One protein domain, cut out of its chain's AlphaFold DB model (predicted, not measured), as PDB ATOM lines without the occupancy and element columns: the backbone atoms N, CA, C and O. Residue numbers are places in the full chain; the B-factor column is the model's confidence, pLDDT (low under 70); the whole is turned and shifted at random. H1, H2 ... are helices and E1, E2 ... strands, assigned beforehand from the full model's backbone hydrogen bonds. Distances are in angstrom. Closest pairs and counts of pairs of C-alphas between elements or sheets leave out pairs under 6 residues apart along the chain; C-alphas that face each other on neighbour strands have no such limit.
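What this domain is: This is residues 29 to 178 of the 287 residues of an uncharacterized protein of Lysobacter sp. Root96 (UniProt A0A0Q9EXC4). Picture one twisted antiparallel sheet, its core a meander of E2, E3, E4 and E5, with two helices side by side on one face: H1 over E4 and E5, and H3 next to it, grazing the sheet. The short E1 lengthens the sheet beside E2, E6 and E7 pair with different parts of the long E5, the small helices H2 and H4 lie near the E6 end, and the unnamed opening stretch, residues 29 to 45, passes over the face away from H1. The printed part has 150 residues, with four named helices and seven named strands in the order E1 H1 H2 H3 E2 E3 E4 E5 H4 E6 E7. The class is mixed, helices and strands, with 72 residues, under half, in named elements. The whole is compact, with a radius of gyration of the C-alphas of 15.3 A, and only just elongated, with spans of 50 by 33 by 26 A.

Where its parts are: Start at Glu 29 and pass residues 29 to 45, which hold no named element, to find C-alpha 46 at (91.274, 64.204, 68.749), where E1 begins its residues 46 to 48. H1 follows as residues 52 to 60, 12.1 A long, then H2 as residues 63 to 66 and H3 as residues 70 to 78, 12.6 A long. Next come E2, residues 81 to 87 and 18.3 A, E3, residues 93 to 98 and 16.3 A, and E4, residues 107 to 113 and 19.7 A. Find C-alpha 119 at (71.628, 80.923, 68.816); from there E5 runs 32.5 A to C-alpha 129. After residues 130 to 142 look for H4, residues 143 to 149, and E6, residues 156 to 158. E7, residues 162 to 167, runs 16.7 A and ends at C-alpha 167, (72.652, 84.964, 66.733).

How they stand to each other: Begin with E2 E3 E4 E5, a meander, each strand the antiparallel neighbour of the one before. In the hairpin of E2 and E3, look at N 84 and O 96, 2.8 A apart and within hydrogen-bond range. In the hairpin of E3 and E4, N 97 and O 109 are within range at 2.8 A, and in that of E4 and E5, N 110 and O 123 at 2.9 A. E1 is an edge strand antiparallel to E2, with N 46 and O 83 at 2.9 A. The sheet is branched at E5, whose pairing is staggered: residues 119 to 124 pair with E7, where N 122 and O 164 are 2.8 A apart, and residues 127 to 129 pair with E6, where N 157 and O 128 are 2.9 A apart. H1 is on the sheet at a height of 9.4 A, over E4 and E5, and runs across the strands, only just, at 63 degrees to E4 on the local plane. H1 and H3 touch, closest at the C-alphas of Leu 59 and Arg 70, 6.1 A apart, at a shallow tilt of 19 degrees, opposite ways. H3 only grazes the sheet, with residues 72 to 77. H4 only grazes it too, with residues 144 to 149; its closest C-alphas to E6 are those of Ala 145 and Val 157, 6.1 A apart. H2 only grazes it with residues 65 to 66, and is close to but not clearly touching H4, the C-alphas of Arg 64 and Glu 144 being 7.6 A apart. In H1, H3 and H4 every O i to N i+4 pair is within hydrogen-bond range, while H2 is too short for such a pair.

The domain as a whole: Look for the two C-alphas farthest apart at Gln 90 and Pro 152, 51.2 A from each other. The printed part has no cut, and the C-alphas of Glu 29 and Thr 178 are 9.5 A apart. The link from E5 to H4, 13 residues, is long. The mean pLDDT of the printed part is 90.1; residue 29, residues 36 to 42 and residues 90 to 91 are under 70.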
ATOM      1  N   GLU A  29      85.674  93.768  82.371       69.50
ATOM      2  CA  GLU A  29      85.935  92.924  83.533       69.50
ATOM      3  C   GLU A  29      86.261  91.489  83.087       69.50
ATOM      4  O   GLU A  29      85.442  90.823  82.460       69.50
ATOM      5  N   ARG A  30      87.503  91.060  83.336       84.88
ATOM      6  CA  ARG A  30      88.005  89.749  82.918       84.88
ATOM      7  C   ARG A  30      87.591  88.730  83.966       84.88
ATOM      8  O   ARG A  30      87.880  88.916  85.152       84.88
ATOM      9  N   LEU A  31      86.919  87.668  83.536       94.81
ATOM     10  CA  LEU A  31      86.610  86.558  84.425       94.81
ATOM     11  C   LEU A  31      87.828  85.632  84.522       94.81
ATOM     12  O   LEU A  31      88.571  85.495  83.543       94.81
ATOM     13  N   PRO A  32      88.058  84.993  85.679       94.38
ATOM     14  CA  PRO A  32      89.070  83.955  85.783       94.38
ATOM     15  C   PRO A  32      88.817  82.831  84.778       94.38
ATOM     16  O   PRO A  32      87.687  82.360  84.633       94.38
ATOM     17  N   GLY A  33      89.869  82.466  84.054       91.94
ATOM     18  CA  GLY A  33      89.851  81.419  83.038       91.94
ATOM     19  C   GLY A  33      90.438  80.107  83.533       91.94
ATOM     20  O   GLY A  33      90.400  79.803  84.725       91.94
ATOM     21  N   LEU A  34      91.005  79.345  82.604       87.19
ATOM     22  CA  LEU A  34      91.787  78.160  82.915       87.19
ATOM     23  C   LEU A  34      93.024  78.514  83.742       87.19
ATOM     24  O   LEU A  34      93.691  79.538  83.514       87.19
ATOM     25  N   SER A  35      93.359  77.621  84.671       72.81
ATOM     26  CA  SER A  35      94.639  77.668  85.370       72.81
ATOM     27  C   SER A  35      95.788  77.409  84.383       72.81
ATOM     28  O   SER A  35      95.599  76.876  83.288       72.81
ATOM     29  N   GLY A  36      97.016  77.787  84.750       58.25
ATOM     30  CA  GLY A  36      98.204  77.432  83.963       58.25
ATOM     31  C   GLY A  36      98.477  75.921  83.912       58.25
ATOM     32  O   GLY A  36      99.214  75.472  83.044       58.25
ATOM     33  N   ALA A  37      97.883  75.132  84.811       50.59
ATOM     34  CA  ALA A  37      98.035  73.680  84.855       50.59
ATOM     35  C   ALA A  37      96.943  72.929  84.066       50.59
ATOM     36  O   ALA A  37      97.064  71.719  83.881       50.59
ATOM     37  N   SER A  38      95.902  73.622  83.584       54.50
ATOM     38  CA  SER A  38      94.790  72.991  82.865       54.50
ATOM     39  C   SER A  38      95.257  72.405  81.534       54.50
ATOM     40  O   SER A  38      95.845  73.088  80.690       54.50
ATOM     41  N   GLY A  39      94.952  71.129  81.336       56.47
ATOM     42  CA  GLY A  39      94.976  70.460  80.046       56.47
ATOM     43  C   GLY A  39      93.613  69.829  79.818       56.47
ATOM     44  O   GLY A  39      92.995  69.349  80.764       56.47
ATOM     45  N   LEU A  40      93.143  69.822  78.571       64.50
ATOM     46  CA  LEU A  40      91.878  69.179  78.268       64.50
ATOM     47  C   LEU A  40      92.028  67.662  78.429       64.50
ATOM     48  O   LEU A  40      92.739  67.029  77.649       64.50
ATOM     49  N   GLN A  41      91.376  67.088  79.439       61.41
ATOM     50  CA  GLN A  41      91.354  65.644  79.665       61.41
ATOM     51  C   GLN A  41      89.996  65.085  79.253       61.41
ATOM     52  O   GLN A  41      89.035  65.128  80.015       61.41
ATOM     53  N   SER A  42      89.895  64.594  78.017       69.94
ATOM     54  CA  SER A  42      88.710  63.859  77.569       69.94
ATOM     55  C   SER A  42      89.110  62.748  76.609       69.94
ATOM     56  O   SER A  42      89.643  63.008  75.536       69.94
ATOM     57  N   ASP A  43      88.791  61.499  76.932       71.56
ATOM     58  CA  ASP A  43      89.121  60.352  76.070       71.56
ATOM     59  C   ASP A  43      88.458  60.421  74.678       71.56
ATOM     60  O   ASP A  43      88.850  59.714  73.751       71.56
ATOM     61  N   ALA A  44      87.465  61.301  74.505       81.50
ATOM     62  CA  ALA A  44      86.774  61.541  73.242       81.50
ATOM     63  C   ALA A  44      87.505  62.519  72.296       81.50
ATOM     64  O   ALA A  44      87.103  62.667  71.137       81.50
ATOM     65  N   GLY A  45      88.549  63.209  72.765       86.81
ATOM     66  CA  GLY A  45      89.218  64.261  72.003       86.81
ATOM     67  C   GLY A  45      90.192  63.754  70.939       86.81
ATOM     68  O   GLY A  45      90.822  62.706  71.078       86.81
ATOM     69  N   ARG A  46      90.350  64.521  69.853       92.12
ATOM     70  CA  ARG A  46      91.274  64.204  68.749       92.12
ATOM     71  C   ARG A  46      92.007  65.447  68.263       92.12
ATOM     72  O   ARG A  46      91.423  66.523  68.171       92.12
ATOM     73  N   TYR A  47      93.272  65.280  67.879       92.50
ATOM     74  CA  TYR A  47      94.041  66.333  67.214       92.50
ATOM     75  C   TYR A  47      93.650  66.445  65.737       92.50
ATOM     76  O   TYR A  47      93.982  65.574  64.927       92.50
ATOM     77  N   GLN A  48      92.985  67.537  65.378       94.88
ATOM     78  CA  GLN A  48      92.495  67.818  64.028       94.88
ATOM     79  C   GLN A  48      92.440  69.326  63.760       94.88
ATOM     80  O   GLN A  48      92.755  70.130  64.632       94.88
ATOM     81  N   ALA A  49      92.079  69.736  62.544       96.44
ATOM     82  CA  ALA A  49      91.819  71.150  62.283       96.44
ATOM     83  C   ALA A  49      90.650  71.641  63.155       96.44
ATOM     84  O   ALA A  49      89.684  70.903  63.370       96.44
ATOM     85  N   ALA A  50      90.725  72.881  63.645       95.88
ATOM     86  CA  ALA A  50      89.599  73.484  64.352       95.88
ATOM     87  C   ALA A  50      88.360  73.519  63.429       95.88
ATOM     88  O   ALA A  50      88.506  73.844  62.245       95.88
ATOM     89  N   PRO A  51      87.146  73.208  63.927       95.44
ATOM     90  CA  PRO A  51      85.943  73.258  63.100       95.44
ATOM     91  C   PRO A  51      85.750  74.647  62.473       95.44
ATOM     92  O   PRO A  51      86.030  75.660  63.114       95.44
ATOM     93  N   ALA A  52      85.235  74.710  61.241       95.00
ATOM     94  CA  ALA A  52      85.132  75.963  60.481       95.00
ATOM     95  C   ALA A  52      84.395  77.073  61.252       95.00
ATOM     96  O   ALA A  52      84.899  78.188  61.344       95.00
ATOM     97  N   ALA A  53      83.280  76.743  61.910       93.00
ATOM     98  CA  ALA A  53      82.529  77.689  62.737       93.00
ATOM     99  C   ALA A  53      83.358  78.265  63.905       93.00
ATOM    100  O   ALA A  53      83.205  79.432  64.257       93.00
ATOM    101  N   ILE A  54      84.268  77.470  64.484       95.56
ATOM    102  CA  ILE A  54      85.183  77.916  65.545       95.56
ATOM    103  C   ILE A  54      86.227  78.875  64.983       95.56
ATOM    104  O   ILE A  54      86.476  79.923  65.576       95.56
ATOM    105  N   ALA A  55      86.819  78.537  63.836       97.00
ATOM    106  CA  ALA A  55      87.788  79.394  63.164       97.00
ATOM    107  C   ALA A  55      87.157  80.734  62.746       97.00
ATOM    108  O   ALA A  55      87.716  81.794  63.023       97.00
ATOM    109  N   GLU A  56      85.972  80.699  62.135       96.12
ATOM    110  CA  GLU A  56      85.204  81.886  61.747       96.12
ATOM    111  C   GLU A  56      84.874  82.763  62.954       96.12
ATOM    112  O   GLU A  56      85.151  83.964  62.934       96.12
ATOM    113  N   PHE A  57      84.351  82.163  64.030       96.94
ATOM    114  CA  PHE A  57      84.091  82.876  65.274       96.94
ATOM    115  C   PHE A  57      85.366  83.519  65.810       96.94
ATOM    116  O   PHE A  57      85.399  84.740  65.967       96.94
ATOM    117  N   LEU A  58      86.423  82.730  66.028       97.38
ATOM    118  CA  LEU A  58      87.665  83.214  66.616       97.38
ATOM    119  C   LEU A  58      88.241  84.367  65.800       97.38
ATOM    120  O   LEU A  58      88.683  85.335  66.402       97.38
ATOM    121  N   LEU A  59      88.211  84.303  64.464       97.12
ATOM    122  CA  LEU A  59      88.751  85.331  63.567       97.12
ATOM    123  C   LEU A  59      87.844  86.551  63.370       97.12
ATOM    124  O   LEU A  59      88.341  87.589  62.929       97.12
ATOM    125  N   SER A  60      86.556  86.455  63.703       96.25
ATOM    126  CA  SER A  60      85.609  87.579  63.655       96.25
ATOM    127  C   SER A  60      85.775  88.568  64.814       96.25
ATOM    128  O   SER A  60      85.302  89.701  64.732       96.25
ATOM    129  N   LEU A  61      86.443  88.150  65.895       96.00
ATOM    130  CA  LEU A  61      86.570  88.954  67.107       96.00
ATOM    131  C   LEU A  61      87.554  90.119  66.917       96.00
ATOM    132  O   LEU A  61      88.658  89.902  66.400       96.00
ATOM    133  N   PRO A  62      87.209  91.335  67.383       92.81
ATOM    134  CA  PRO A  62      88.129  92.467  67.403       92.81
ATOM    135  C   PRO A  62      89.330  92.217  68.320       92.81
ATOM    136  O   PRO A  62      89.165  91.767  69.456       92.81
ATOM    137  N   THR A  63      90.534  92.616  67.896       93.56
ATOM    138  CA  THR A  63      91.754  92.494  68.724       93.56
ATOM    139  C   THR A  63      91.619  93.159  70.098       93.56
ATOM    140  O   THR A  63      92.108  92.630  71.091       93.56
ATOM    141  N   ARG A  64      90.892  94.277  70.209       88.94
ATOM    142  CA  ARG A  64      90.663  94.955  71.499       88.94
ATOM    143  C   ARG A  64      89.869  94.124  72.521       88.94
ATOM    144  O   ARG A  64      89.993  94.381  73.715       88.94
ATOM    145  N   ASP A  65      89.064  93.159  72.069       89.56
ATOM    146  CA  ASP A  65      88.178  92.378  72.941       89.56
ATOM    147  C   ASP A  65      88.903  91.149  73.511       89.56
ATOM    148  O   ASP A  65      88.666  90.769  74.656       89.56
ATOM    149  N   VAL A  66      89.825  90.567  72.734       93.81
ATOM    150  CA  VAL A  66      90.570  89.343  73.088       93.81
ATOM    151  C   VAL A  66      92.074  89.556  73.270       93.81
ATOM    152  O   VAL A  66      92.802  88.601  73.509       93.81
ATOM    153  N   LEU A  67      92.552  90.798  73.159       93.50
ATOM    154  CA  LEU A  67      93.951  91.253  73.256       93.50
ATOM    155  C   LEU A  67      94.915  90.705  72.196       93.50
ATOM    156  O   LEU A  67      95.950  91.315  71.945       93.50
ATOM    157  N   VAL A  68      94.596  89.580  71.566       95.00
ATOM    158  CA  VAL A  68      95.479  88.892  70.631       95.00
ATOM    159  C   VAL A  68      95.132  89.262  69.180       95.00
ATOM    160  O   VAL A  68      93.989  89.044  68.751       95.00
ATOM    161  N   PRO A  69      96.100  89.793  68.403       95.19
ATOM    162  CA  PRO A  69      95.914  90.157  67.000       95.19
ATOM    163  C   PRO A  69      95.338  89.040  66.139       95.19
ATOM    164  O   PRO A  69      95.584  87.851  66.370       95.19
ATOM    165  N   ARG A  70      94.575  89.427  65.114       96.31
ATOM    166  CA  ARG A  70      93.927  88.483  64.195       96.31
ATOM    167  C   ARG A  70      94.932  87.552  63.525       96.31
ATOM    168  O   ARG A  70      94.670  86.361  63.416       96.31
ATOM    169  N   GLU A  71      96.094  88.062  63.144       95.50
ATOM    170  CA  GLU A  71      97.162  87.302  62.501       95.50
ATOM    171  C   GLU A  71      97.734  86.220  63.424       95.50
ATOM    172  O   GLU A  71      98.026  85.118  62.966       95.50
ATOM    173  N   LEU A  72      97.848  86.488  64.731       95.38
ATOM    174  CA  LEU A  72      98.253  85.466  65.706       95.38
ATOM    175  C   LEU A  72      97.192  84.377  65.837       95.38
ATOM    176  O   LEU A  72      97.517  83.197  65.747       95.38
ATOM    177  N   ARG A  73      95.918  84.766  65.953       96.69
ATOM    178  CA  ARG A  73      94.799  83.814  65.988       96.69
ATOM    179  C   ARG A  73      94.748  82.952  64.722       96.69
ATOM    180  O   ARG A  73      94.506  81.753  64.813       96.69
ATOM    181  N   GLN A  74      95.033  83.530  63.551       96.81
ATOM    182  CA  GLN A  74      95.167  82.771  62.303       96.81
ATOM    183  C   GLN A  74      96.313  81.761  62.375       96.81
ATOM    184  O   GLN A  74      96.124  80.628  61.947       96.81
ATOM    185  N   ARG A  75      97.474  82.138  62.932       94.88
ATOM    186  CA  ARG A  75      98.595  81.206  63.135       94.88
ATOM    187  C   ARG A  75      98.219  80.046  64.059       94.88
ATOM    188  O   ARG A  75      98.537  78.910  63.727       94.88
ATOM    189  N   TYR A  76      97.493  80.294  65.152       94.88
ATOM    190  CA  TYR A  76      97.022  79.223  66.045       94.88
ATOM    191  C   TYR A  76      96.109  78.226  65.312       94.88
ATOM    192  O   TYR A  76      96.239  77.017  65.478       94.88
ATOM    193  N   LEU A  77      95.238  78.723  64.429       96.50
ATOM    194  CA  LEU A  77      94.308  77.907  63.638       96.50
ATOM    195  C   LEU A  77      94.954  77.141  62.469       96.50
ATOM    196  O   LEU A  77      94.299  76.279  61.888       96.50
ATOM    197  N   GLN A  78      96.205  77.440  62.094       94.94
ATOM    198  CA  GLN A  78      96.929  76.690  61.053       94.94
ATOM    199  C   GLN A  78      97.395  75.312  61.545       94.94
ATOM    200  O   GLN A  78      97.630  74.414  60.733       94.94
ATOM    201  N   GLY A  79      97.559  75.151  62.861       90.88
ATOM    202  CA  GLY A  79      97.936  73.891  63.488       90.88
ATOM    203  C   GLY A  79      96.763  72.923  63.652       90.88
ATOM    204  O   GLY A  79      95.605  73.235  63.370       90.88
ATOM    205  N   LYS A  80      97.067  71.724  64.158       93.75
ATOM    206  CA  LYS A  80      96.034  70.837  64.700       93.75
ATOM    207  C   LYS A  80      95.695  71.298  66.113       93.75
ATOM    208  O   LYS A  80      96.597  71.408  66.930       93.75
ATOM    209  N   ALA A  81      94.414  71.489  66.385       93.94
ATOM    210  CA  ALA A  81      93.877  71.693  67.718       93.94
ATOM    211  C   ALA A  81      93.367  70.363  68.280       93.94
ATOM    212  O   ALA A  81      92.944  69.473  67.537       93.94
ATOM    213  N   TYR A  82      93.381  70.233  69.596       93.19
ATOM    214  CA  TYR A  82      92.691  69.156  70.277       93.19
ATOM    215  C   TYR A  82      91.205  69.509  70.386       93.19
ATOM    216  O   TYR A  82      90.832  70.514  70.991       93.19
ATOM    217  N   VAL A  83      90.364  68.709  69.732       94.25
ATOM    218  CA  VAL A  83      88.926  68.949  69.580       94.25
ATOM    219  C   VAL A  83      88.160  67.800  70.215       94.25
ATOM    220  O   VAL A  83      88.358  66.642  69.846       94.25
ATOM    221  N   VAL A  84      87.245  68.136  71.115       93.00
ATOM    222  CA  VAL A  84      86.225  67.235  71.650       93.00
ATOM    223  C   VAL A  84      84.879  67.668  71.083       93.00
ATOM    224  O   VAL A  84      84.487  68.832  71.199       93.00
ATOM    225  N   GLU A  85      84.187  66.727  70.453       93.12
ATOM    226  CA  GLU A  85      82.816  66.904  69.991       93.12
ATOM    227  C   GLU A  85      81.863  66.429  71.088       93.12
ATOM    228  O   GLU A  85      81.889  65.266  71.492       93.12
ATOM    229  N   VAL A  86      81.036  67.341  71.587       90.38
ATOM    230  CA  VAL A  86      80.027  67.058  72.605       90.38
ATOM    231  C   VAL A  86      78.697  66.891  71.888       90.38
ATOM    232  O   VAL A  86      78.083  67.867  71.448       90.38
ATOM    233  N   ALA A  87      78.284  65.637  71.726       85.00
ATOM    234  CA  ALA A  87      77.066  65.293  71.009       85.00
ATOM    235  C   ALA A  87      75.827  65.835  71.733       85.00
ATOM    236  O   ALA A  87      75.633  65.600  72.929       85.00
ATOM    237  N   LEU A  88      74.959  66.524  70.991       82.19
ATOM    238  CA  LEU A  88      73.657  66.972  71.468       82.19
ATOM    239  C   LEU A  88      72.533  66.125  70.854       82.19
ATOM    240  O   LEU A  88      72.711  65.483  69.811       82.19
ATOM    241  N   PRO A  89      71.332  66.139  71.459       70.19
ATOM    242  CA  PRO A  89      70.147  65.592  70.815       70.19
ATOM    243  C   PRO A  89      69.961  66.182  69.407       70.19
ATOM    244  O   PRO A  89      70.221  67.362  69.185       70.19
ATOM    245  N   GLN A  90      69.456  65.374  68.468       69.06
ATOM    246  CA  GLN A  90      69.169  65.766  67.074       69.06
ATOM    247  C   GLN A  90      70.398  65.966  66.162       69.06
ATOM    248  O   GLN A  90      70.263  66.511  65.070       69.06
ATOM    249  N   GLY A  91      71.583  65.489  66.562       68.19
ATOM    250  CA  GLY A  91      72.773  65.471  65.699       68.19
ATOM    251  C   GLY A  91      73.491  66.816  65.575       68.19
ATOM    252  O   GLY A  91      74.437  66.934  64.800       68.19
ATOM    253  N   ALA A  92      73.066  67.825  66.339       76.94
ATOM    254  CA  ALA A  92      73.884  69.002  66.576       76.94
ATOM    255  C   ALA A  92      75.068  68.630  67.481       76.94
ATOM    256  O   ALA A  92      74.966  67.739  68.326       76.94
ATOM    257  N   ALA A  93      76.178  69.340  67.325       85.81
ATOM    258  CA  ALA A  93      77.338  69.179  68.179       85.81
ATOM    259  C   ALA A  93      77.738  70.520  68.775       85.81
ATOM    260  O   ALA A  93      77.711  71.565  68.108       85.81
ATOM    261  N   ASP A  94      78.151  70.461  70.031       93.38
ATOM    262  CA  ASP A  94      79.016  71.482  70.566       93.38
ATOM    263  C   ASP A  94      80.478  71.047  70.480       93.38
ATOM    264  O   ASP A  94      80.794  69.864  70.392       93.38
ATOM    265  N   TYR A  95      81.385  72.009  70.602       94.56
ATOM    266  CA  TYR A  95      82.815  71.762  70.575       94.56
ATOM    267  C   TYR A  95      83.486  72.282  71.830       94.56
ATOM    268  O   TYR A  95      83.103  73.311  72.391       94.56
ATOM    269  N   LEU A  96      84.510  71.563  72.251       94.12
ATOM    270  CA  LEU A  96      85.508  72.012  73.199       94.12
ATOM    271  C   LEU A  96      86.857  71.898  72.494       94.12
ATOM    272  O   LEU A  96      87.203  70.836  71.979       94.12
ATOM    273  N   VAL A  97      87.564  73.016  72.372       94.44
ATOM    274  CA  VAL A  97      88.742  73.138  71.513       94.44
ATOM    275  C   VAL A  97      89.853  73.842  72.262       94.44
ATOM    276  O   VAL A  97      89.638  74.915  72.822       94.44
ATOM    277  N   ILE A  98      91.046  73.266  72.215       93.12
ATOM    278  CA  ILE A  98      92.280  73.899  72.673       93.12
ATOM    279  C   ILE A  98      93.356  73.701  71.607       93.12
ATOM    280  O   ILE A  98      93.496  72.607  71.063       93.12
ATOM    281  N   ASP A  99      94.083  74.753  71.244       92.56
ATOM    282  CA  ASP A  99      95.098  74.655  70.186       92.56
ATOM    283  C   ASP A  99      96.316  73.828  70.605       92.56
ATOM    284  O   ASP A  99      96.840  73.052  69.811       92.56
ATOM    285  N   GLN A 100      96.734  73.944  71.862       86.38
ATOM    286  CA  GLN A 100      97.804  73.141  72.445       86.38
ATOM    287  C   GLN A 100      97.566  72.918  73.938       86.38
ATOM    288  O   GLN A 100      97.083  73.802  74.638       86.38
ATOM    289  N   ASN A 101      97.926  71.738  74.441       77.19
ATOM    290  CA  ASN A 101      97.758  71.415  75.856       77.19
ATOM    291  C   ASN A 101      98.746  72.178  76.753       77.19
ATOM    292  O   ASN A 101      99.894  72.435  76.379       77.19
ATOM    293  N   GLY A 102      98.310  72.461  77.982       76.00
ATOM    294  CA  GLY A 102      99.127  73.069  79.025       76.00
ATOM    295  C   GLY A 102      99.132  74.604  79.003       76.00
ATOM    296  O   GLY A 102      98.388  75.229  78.247       76.00
ATOM    297  N   PRO A 103      99.998  75.246  79.811       73.94
ATOM    298  CA  PRO A 103      99.906  76.677  80.138       73.94
ATOM    299  C   PRO A 103     100.016  77.621  78.943       73.94
ATOM    300  O   PRO A 103      99.640  78.789  79.046       73.94
ATOM    301  N   LYS A 104     100.593  77.137  77.839       82.44
ATOM    302  CA  LYS A 104     100.991  77.948  76.689       82.44
ATOM    303  C   LYS A 104      99.931  78.028  75.595       82.44
ATOM    304  O   LYS A 104     100.226  78.651  74.584       82.44
ATOM    305  N   PHE A 105      98.750  77.426  75.766       90.00
ATOM    306  CA  PHE A 105      97.667  77.485  74.774       90.00
ATOM    307  C   PHE A 105      97.467  78.896  74.210       90.00
ATOM    308  O   PHE A 105      97.492  79.870  74.956       90.00
ATOM    309  N   GLY A 106      97.312  79.014  72.895       93.62
ATOM    310  CA  GLY A 106      96.963  80.261  72.225       93.62
ATOM    311  C   GLY A 106      95.465  80.536  72.310       93.62
ATOM    312  O   GLY A 106      95.054  81.684  72.490       93.62
ATOM    313  N   PHE A 107      94.629  79.493  72.263       94.81
ATOM    314  CA  PHE A 107      93.210  79.623  72.576       94.81
ATOM    315  C   PHE A 107      92.603  78.362  73.194       94.81
ATOM    316  O   PHE A 107      92.964  77.236  72.866       94.81
ATOM    317  N   TRP A 108      91.611  78.594  74.047       94.62
ATOM    318  CA  TRP A 108      90.689  77.594  74.561       94.62
ATOM    319  C   TRP A 108      89.257  78.068  74.327       94.62
ATOM    320  O   TRP A 108      88.952  79.246  74.531       94.62
ATOM    321  N   LEU A 109      88.373  77.172  73.899       95.31
ATOM    322  CA  LEU A 109      86.999  77.507  73.558       95.31
ATOM    323  C   LEU A 109      86.030  76.373  73.872       95.31
ATOM    324  O   LEU A 109      86.300  75.219  73.563       95.31
ATOM    325  N   ARG A 110      84.838  76.729  74.357       95.19
ATOM    326  CA  ARG A 110      83.669  75.846  74.452       95.19
ATOM    327  C   ARG A 110      82.470  76.502  73.763       95.19
ATOM    328  O   ARG A 110      82.129  77.634  74.101       95.19
ATOM    329  N   SER A 111      81.826  75.817  72.820       96.44
ATOM    330  CA  SER A 111      80.553  76.258  72.230       96.44
ATOM    331  C   SER A 111      79.355  75.640  72.954       96.44
ATOM    332  O   SER A 111      79.485  74.606  73.597       96.44
ATOM    333  N   PHE A 112      78.188  76.267  72.837       95.69
ATOM    334  CA  PHE A 112      76.937  75.795  73.425       95.69
ATOM    335  C   PHE A 112      75.779  76.130  72.485       95.69
ATOM    336  O   PHE A 112      75.407  77.300  72.355       95.69
ATOM    337  N   GLN A 113      75.195  75.141  71.817       94.56
ATOM    338  CA  GLN A 113      74.028  75.359  70.981       94.56
ATOM    339  C   GLN A 113      72.869  75.834  71.851       94.56
ATOM    340  O   GLN A 113      72.668  75.413  72.997       94.56
ATOM    341  N   GLY A 114      72.121  76.782  71.309       93.56
ATOM    342  CA  GLY A 114      70.915  77.279  71.927       93.56
ATOM    343  C   GLY A 114      69.742  76.335  71.707       93.56
ATOM    344  O   GLY A 114      69.675  75.604  70.723       93.56
ATOM    345  N   SER A 115      68.762  76.423  72.600       91.50
ATOM    346  CA  SER A 115      67.445  75.811  72.403       91.50
ATOM    347  C   SER A 115      66.699  76.454  71.227       91.50
ATOM    348  O   SER A 115      65.814  75.840  70.639       91.50
ATOM    349  N   THR A 116      67.057  77.695  70.884       91.06
ATOM    350  CA  THR A 116      66.574  78.397  69.693       91.06
ATOM    351  C   THR A 116      67.558  78.185  68.537       91.06
ATOM    352  O   THR A 116      68.733  78.534  68.691       91.06
ATOM    353  N   PRO A 117      67.108  77.695  67.364       90.31
ATOM    354  CA  PRO A 117      67.968  77.534  66.196       90.31
ATOM    355  C   PRO A 117      68.707  78.825  65.826       90.31
ATOM    356  O   PRO A 117      68.119  79.907  65.775       90.31
ATOM    357  N   GLY A 118      70.008  78.707  65.563       90.88
ATOM    358  CA  GLY A 118      70.863  79.839  65.204       90.88
ATOM    359  C   GLY A 118      71.315  80.704  66.382       90.88
ATOM    360  O   GLY A 118      71.964  81.721  66.151       90.88
ATOM    361  N   VAL A 119      71.002  80.335  67.626       95.25
ATOM    362  CA  VAL A 119      71.628  80.923  68.816       95.25
ATOM    363  C   VAL A 119      72.743  80.000  69.289       95.25
ATOM    364  O   VAL A 119      72.518  78.807  69.462       95.25
ATOM    365  N   THR A 120      73.932  80.546  69.540       96.44
ATOM    366  CA  THR A 120      75.061  79.780  70.084       96.44
ATOM    367  C   THR A 120      75.799  80.614  71.127       96.44
ATOM    368  O   THR A 120      76.119  81.784  70.899       96.44
ATOM    369  N   GLY A 121      76.058  80.020  72.286       97.38
ATOM    370  CA  GLY A 121      76.947  80.555  73.306       97.38
ATOM    371  C   GLY A 121      78.385  80.119  73.051       97.38
ATOM    372  O   GLY A 121      78.627  79.002  72.606       97.38
ATOM    373  N   TYR A 122      79.342  80.983  73.362       97.62
ATOM    374  CA  TYR A 122      80.763  80.653  73.350       97.62
ATOM    375  C   TYR A 122      81.413  81.116  74.640       97.62
ATOM    376  O   TYR A 122      81.228  82.259  75.057       97.62
ATOM    377  N   LEU A 123      82.210  80.243  75.237       96.88
ATOM    378  CA  LEU A 123      83.229  80.627  76.198       96.88
ATOM    379  C   LEU A 123      84.579  80.571  75.505       96.88
ATOM    380  O   LEU A 123      84.859  79.616  74.786       96.88
ATOM    381  N   LEU A 124      85.385  81.607  75.696       96.62
ATOM    382  CA  LEU A 124      86.662  81.777  75.020       96.62
ATOM    383  C   LEU A 124      87.699  82.318  75.993       96.62
ATOM    384  O   LEU A 124      87.432  83.258  76.738       96.62
ATOM    385  N   GLN A 125      88.907  81.785  75.910       95.19
ATOM    386  CA  GLN A 125      90.094  82.411  76.459       95.19
ATOM    387  C   GLN A 125      91.184  82.406  75.394       95.19
ATOM    388  O   GLN A 125      91.436  81.378  74.770       95.19
ATOM    389  N   VAL A 126      91.819  83.555  75.181       95.38
ATOM    390  CA  VAL A 126      92.914  83.713  74.222       95.38
ATOM    391  C   VAL A 126      94.138  84.223  74.963       95.38
ATOM    392  O   VAL A 126      94.048  85.145  75.782       95.38
ATOM    393  N   ARG A 127      95.286  83.620  74.665       93.62
ATOM    394  CA  ARG A 127      96.581  84.013  75.209       93.62
ATOM    395  C   ARG A 127      97.595  84.162  74.089       93.62
ATOM    396  O   ARG A 127      97.451  83.589  73.016       93.62
ATOM    397  N   ALA A 128      98.628  84.948  74.350       93.44
ATOM    398  CA  ALA A 128      99.801  85.004  73.492       93.44
ATOM    399  C   ALA A 128     101.040  85.226  74.347       93.44
ATOM    400  O   ALA A 128     101.025  86.069  75.248       93.44
ATOM    401  N   ALA A 129     102.115  84.495  74.053       93.00
ATOM    402  CA  ALA A 129     103.406  84.759  74.665       93.00
ATOM    403  C   ALA A 129     103.880  86.159  74.261       93.00
ATOM    404  O   ALA A 129     103.739  86.575  73.111       93.00
ATOM    405  N   CYS A 130     104.486  86.892  75.191       94.12
ATOM    406  CA  CYS A 130     104.933  88.250  74.899       94.12
ATOM    407  C   CYS A 130     106.034  88.308  73.831       94.12
ATOM    408  O   CYS A 130     106.117  89.294  73.100       94.12
ATOM    409  N   GLY A 131     106.799  87.224  73.656       92.81
ATOM    410  CA  GLY A 131     107.745  87.074  72.546       92.81
ATOM    411  C   GLY A 131     107.099  87.091  71.153       92.81
ATOM    412  O   GLY A 131     107.764  87.465  70.196       92.81
ATOM    413  N   ASP A 132     105.808  86.758  71.033       92.69
ATOM    414  CA  ASP A 132     105.063  86.822  69.765       92.69
ATOM    415  C   ASP A 132     104.456  88.205  69.484       92.69
ATOM    416  O   ASP A 132     103.973  88.457  68.378       92.69
ATOM    417  N   ILE A 133     104.440  89.090  70.487       93.56
ATOM    418  CA  ILE A 133     103.840  90.430  70.426       93.56
ATOM    419  C   ILE A 133     104.917  91.504  70.262       93.56
ATOM    420  O   ILE A 133     104.756  92.443  69.480       93.56
ATOM    421  N   VAL A 134     106.008  91.402  71.025       88.50
ATOM    422  CA  VAL A 134     107.063  92.419  71.061       88.50
ATOM    423  C   VAL A 134     107.826  92.435  69.737       88.50
ATOM    424  O   VAL A 134     108.330  91.416  69.282       88.50
ATOM    425  N   GLY A 135     107.917  93.612  69.114       81.25
ATOM    426  CA  GLY A 135     108.616  93.801  67.835       81.25
ATOM    427  C   GLY A 135     107.850  93.308  66.601       81.25
ATOM    428  O   GLY A 135     108.301  93.545  65.483       81.25
ATOM    429  N   ALA A 136     106.688  92.676  66.779       86.69
ATOM    430  CA  ALA A 136     105.817  92.288  65.680       86.69
ATOM    431  C   ALA A 136     105.000  93.484  65.164       86.69
ATOM    432  O   ALA A 136     104.583  94.362  65.925       86.69
ATOM    433  N   SER A 137     104.751  93.493  63.854       87.12
ATOM    434  CA  SER A 137     103.840  94.432  63.200       87.12
ATOM    435  C   SER A 137     102.557  93.698  62.819       87.12
ATOM    436  O   SER A 137     102.614  92.643  62.188       87.12
ATOM    437  N   PHE A 138     101.414  94.255  63.211       90.12
ATOM    438  CA  PHE A 138     100.081  93.708  62.954       90.12
ATOM    439  C   PHE A 138      99.257  94.723  62.165       90.12
ATOM    440  O   PHE A 138      99.471  95.930  62.299       90.12
ATOM    441  N   SER A 139      98.307  94.252  61.357       89.06
ATOM    442  CA  SER A 139      97.393  95.144  60.632       89.06
ATOM    443  C   SER A 139      96.396  95.828  61.570       89.06
ATOM    444  O   SER A 139      96.046  96.991  61.364       89.06
ATOM    445  N   GLU A 140      95.969  95.134  62.629       87.44
ATOM    446  CA  GLU A 140      95.109  95.685  63.673       87.44
ATOM    447  C   GLU A 140      95.931  96.254  64.846       87.44
ATOM    448  O   GLU A 140      96.913  95.637  65.272       87.44
ATOM    449  N   PRO A 141      95.521  97.392  65.444       87.06
ATOM    450  CA  PRO A 141      96.195  97.935  66.618       87.06
ATOM    451  C   PRO A 141      96.197  96.959  67.805       87.06
ATOM    452  O   PRO A 141      95.147  96.593  68.333       87.06
ATOM    453  N   ALA A 142      97.396  96.617  68.283       89.50
ATOM    454  CA  ALA A 142      97.634  95.718  69.416       89.50
ATOM    455  C   ALA A 142      98.150  96.455  70.669       89.50
ATOM    456  O   ALA A 142      98.824  95.863  71.510       89.50
ATOM    457  N   ALA A 143      97.865  97.756  70.789       90.06
ATOM    458  CA  ALA A 143      98.494  98.646  71.770       90.06
ATOM    459  C   ALA A 143      98.372  98.155  73.224       90.06
ATOM    460  O   ALA A 143      99.325  98.260  73.989       90.06
ATOM    461  N   GLU A 144      97.227  97.584  73.609       90.69
ATOM    462  CA  GLU A 144      97.034  97.057  74.966       90.69
ATOM    463  C   GLU A 144      97.896  95.813  75.231       90.69
ATOM    464  O   GLU A 144      98.515  95.710  76.288       90.69
ATOM    465  N   ALA A 145      97.997  94.897  74.265       92.44
ATOM    466  CA  ALA A 145      98.878  93.738  74.376       92.44
ATOM    467  C   ALA A 145     100.353  94.154  74.407       92.44
ATOM    468  O   ALA A 145     101.105  93.679  75.253       92.44
ATOM    469  N   GLN A 146     100.750  95.099  73.553       92.62
ATOM    470  CA  GLN A 146     102.095  95.680  73.560       92.62
ATOM    471  C   GLN A 146     102.412  96.348  74.903       92.62
ATOM    472  O   GLN A 146     103.497  96.160  75.445       92.62
ATOM    473  N   ARG A 147     101.451  97.081  75.481       92.88
ATOM    474  CA  ARG A 147     101.591  97.718  76.795       92.88
ATOM    475  C   ARG A 147     101.782  96.689  77.908       92.88
ATOM    476  O   ARG A 147     102.646  96.890  78.755       92.88
ATOM    477  N   ILE A 148     100.987  95.617  77.924       92.62
ATOM    478  CA  ILE A 148     101.124  94.522  78.898       92.62
ATOM    479  C   ILE A 148     102.491  93.850  78.737       92.62
ATOM    480  O   ILE A 148     103.225  93.731  79.710       92.62
ATOM    481  N   CYS A 149     102.872  93.492  77.512       94.50
ATOM    482  CA  CYS A 149     104.141  92.822  77.235       94.50
ATOM    483  C   CYS A 149     105.383  93.702  77.405       94.50
ATOM    484  O   CYS A 149     106.491  93.182  77.492       94.50
ATOM    485  N   GLY A 150     105.218  95.023  77.489       92.81
ATOM    486  CA  GLY A 150     106.279  95.944  77.886       92.81
ATOM    487  C   GLY A 150     106.529  95.991  79.398       92.81
ATOM    488  O   GLY A 150     107.494  96.624  79.828       92.81
ATOM    489  N   GLN A 151     105.679  95.369  80.224       92.75
ATOM    490  CA  GLN A 151     105.872  95.345  81.673       92.75
ATOM    491  C   GLN A 151     106.975  94.349  82.072       92.75
ATOM    492  O   GLN A 151     107.066  93.261  81.500       92.75
ATOM    493  N   PRO A 152     107.796  94.665  83.092       90.56
ATOM    494  CA  PRO A 152     108.778  93.721  83.607       90.56
ATOM    495  C   PRO A 152     108.110  92.418  84.057       90.56
ATOM    496  O   PRO A 152     107.128  92.456  84.797       90.56
ATOM    497  N   ARG A 153     108.681  91.273  83.659       88.50
ATOM    498  CA  ARG A 153     108.187  89.917  83.977       88.50
ATOM    499  C   ARG A 153     106.836  89.542  83.346       88.50
ATOM    500  O   ARG A 153     106.266  88.527  83.731       88.50
ATOM    501  N   ALA A 154     106.323  90.315  82.388       90.31
ATOM    502  CA  ALA A 154     105.174  89.880  81.599       90.31
ATOM    503  C   ALA A 154     105.589  88.740  80.655       90.31
ATOM    504  O   ALA A 154     106.385  88.936  79.739       90.31
ATOM    505  N   GLU A 155     105.051  87.544  80.883       90.81
ATOM    506  CA  GLU A 155     105.334  86.371  80.047       90.81
ATOM    507  C   GLU A 155     104.321  86.213  78.910       90.81
ATOM    508  O   GLU A 155     104.662  85.754  77.817       90.81
ATOM    509  N   TYR A 156     103.075  86.618  79.152       91.88
ATOM    510  CA  TYR A 156     101.974  86.495  78.212       91.88
ATOM    511  C   TYR A 156     100.930  87.596  78.414       91.88
ATOM    512  O   TYR A 156     100.834  88.224  79.471       91.88
ATOM    513  N   VAL A 157     100.110  87.800  77.387       92.75
ATOM    514  CA  VAL A 157      98.815  88.483  77.488       92.75
ATOM    515  C   VAL A 157      97.709  87.444  77.616       92.75
ATOM    516  O   VAL A 157      97.792  86.376  77.017       92.75
ATOM    517  N   ASP A 158      96.678  87.761  78.395       92.00
ATOM    518  CA  ASP A 158      95.525  86.890  78.635       92.00
ATOM    519  C   ASP A 158      94.237  87.719  78.589       92.00
ATOM    520  O   ASP A 158      94.094  88.717  79.315       92.00
ATOM    521  N   SER A 159      93.298  87.315  77.729       93.31
ATOM    522  CA  SER A 159      91.975  87.939  77.629       93.31
ATOM    523  C   SER A 159      91.135  87.775  78.904       93.31
ATOM    524  O   SER A 159      90.164  88.512  79.100       93.31
ATOM    525  N   GLY A 160      91.498  86.817  79.763       93.06
ATOM    526  CA  GLY A 160      90.603  86.185  80.723       93.06
ATOM    527  C   GLY A 160      89.542  85.347  80.014       93.06
ATOM    528  O   GLY A 160      89.470  85.325  78.781       93.06
ATOM    529  N   LEU A 161      88.685  84.688  80.791       95.50
ATOM    530  CA  LEU A 161      87.500  84.049  80.237       95.50
ATOM    531  C   LEU A 161      86.532  85.120  79.732       95.50
ATOM    532  O   LEU A 161      86.184  86.063  80.450       95.50
ATOM    533  N   ARG A 162      86.079  84.939  78.498       96.44
ATOM    534  CA  ARG A 162      85.073  85.757  77.831       96.44
ATOM    535  C   ARG A 162      83.873  84.901  77.484       96.44
ATOM    536  O   ARG A 162      84.025  83.756  77.063       96.44
ATOM    537  N   ALA A 163      82.687  85.473  77.635       96.94
ATOM    538  CA  ALA A 163      81.433  84.859  77.243       96.94
ATOM    539  C   ALA A 163      80.824  85.645  76.085       96.94
ATOM    540  O   ALA A 163      80.612  86.852  76.192       96.94
ATOM    541  N   TYR A 164      80.510  84.958  74.993       97.69
ATOM    542  CA  TYR A 164      79.889  85.537  73.812       97.69
ATOM    543  C   TYR A 164      78.558  84.866  73.516       97.69
ATOM    544  O   TYR A 164      78.410  83.652  73.646       97.69
ATOM    545  N   ARG A 165      77.593  85.659  73.056       97.50
ATOM    546  CA  ARG A 165      76.344  85.163  72.480       97.50
ATOM    547  C   ARG A 165      76.301  85.525  71.006       97.50
ATOM    548  O   ARG A 165      76.475  86.688  70.644       97.50
ATOM    549  N   ILE A 166      76.024  84.534  70.171       96.19
ATOM    550  CA  ILE A 166      75.877  84.694  68.727       96.19
ATOM    551  C   ILE A 166      74.433  84.398  68.348       96.19
ATOM    552  O   ILE A 166      73.818  83.467  68.864       96.19
ATOM    553  N   VAL A 167      73.904  85.216  67.446       95.88
ATOM    554  CA  VAL A 167      72.652  84.964  66.733       95.88
ATOM    555  C   VAL A 167      72.998  84.920  65.253       95.88
ATOM    556  O   VAL A 167      73.702  85.809  64.779       95.88
ATOM    557  N   ALA A 168      72.511  83.915  64.531       91.56
ATOM    558  CA  ALA A 168      72.778  83.734  63.109       91.56
ATOM    559  C   ALA A 168      72.550  85.035  62.318       91.56
ATOM    560  O   ALA A 168      71.541  85.725  62.488       91.56
ATOM    561  N   GLY A 169      73.527  85.390  61.479       91.44
ATOM    562  CA  GLY A 169      73.525  86.630  60.697       91.44
ATOM    563  C   GLY A 169      73.852  87.906  61.485       91.44
ATOM    564  O   GLY A 169      73.809  88.991  60.909       91.44
ATOM    565  N   LYS A 170      74.184  87.816  62.780       94.56
ATOM    566  CA  LYS A 170      74.617  88.952  63.608       94.56
ATOM    567  C   LYS A 170      76.055  88.770  64.084       94.56
ATOM    568  O   LYS A 170      76.531  87.650  64.254       94.56
ATOM    569  N   ALA A 171      76.730  89.891  64.334       93.81
ATOM    570  CA  ALA A 171      78.053  89.884  64.949       93.81
ATOM    571  C   ALA A 171      77.999  89.281  66.369       93.81
ATOM    572  O   ALA A 171      76.983  89.448  67.058       93.81
ATOM    573  N   PRO A 172      79.075  88.617  66.835       96.38
ATOM    574  CA  PRO A 172      79.163  88.146  68.212       96.38
ATOM    575  C   PRO A 172      79.016  89.286  69.222       96.38
ATOM    576  O   PRO A 172      79.572  90.369  69.038       96.38
ATOM    577  N   VAL A 173      78.297  89.030  70.314       96.44
ATOM    578  CA  VAL A 173      78.119  89.992  71.410       96.44
ATOM    579  C   VAL A 173      78.849  89.488  72.649       96.44
ATOM    580  O   VAL A 173      78.516  88.416  73.149       96.44
ATOM    581  N   ASP A 174      79.817  90.261  73.151       96.44
ATOM    582  CA  ASP A 174      80.497  89.997  74.429       96.44
ATOM    583  C   ASP A 174      79.537  90.287  75.597       96.44
ATOM    584  O   ASP A 174      79.161  91.434  75.862       96.44
ATOM    585  N   VAL A 175      79.131  89.232  76.301       96.62
ATOM    586  CA  VAL A 175      78.232  89.283  77.462       96.62
ATOM    587  C   VAL A 175      78.977  89.094  78.787       96.62
ATOM    588  O   VAL A 175      78.337  89.013  79.833       96.62
ATOM    589  N   THR A 176      80.314  89.072  78.784       96.06
ATOM    590  CA  THR A 176      81.156  88.819  79.972       96.06
ATOM    591  C   THR A 176      80.816  89.752  81.134       96.06
ATOM    592  O   THR A 176      80.673  89.315  82.270       96.06
ATOM    593  N   HIS A 177      80.600  91.035  80.840       93.94
ATOM    594  CA  HIS A 177      80.282  92.065  81.834       93.94
ATOM    595  C   HIS A 177      78.927  91.869  82.540       93.94
ATOM    596  O   HIS A 177      78.668  92.516  83.550       93.94
ATOM    597  N   THR A 178      78.049  91.017  82.004       94.62
ATOM    598  CA  THR A 178      76.745  90.704  82.616       94.62
ATOM    599  C   THR A 178      76.844  89.612  83.683       94.62
ATOM    600  O   THR A 178      75.882  89.367  84.410       94.62
TER     601      THR A 178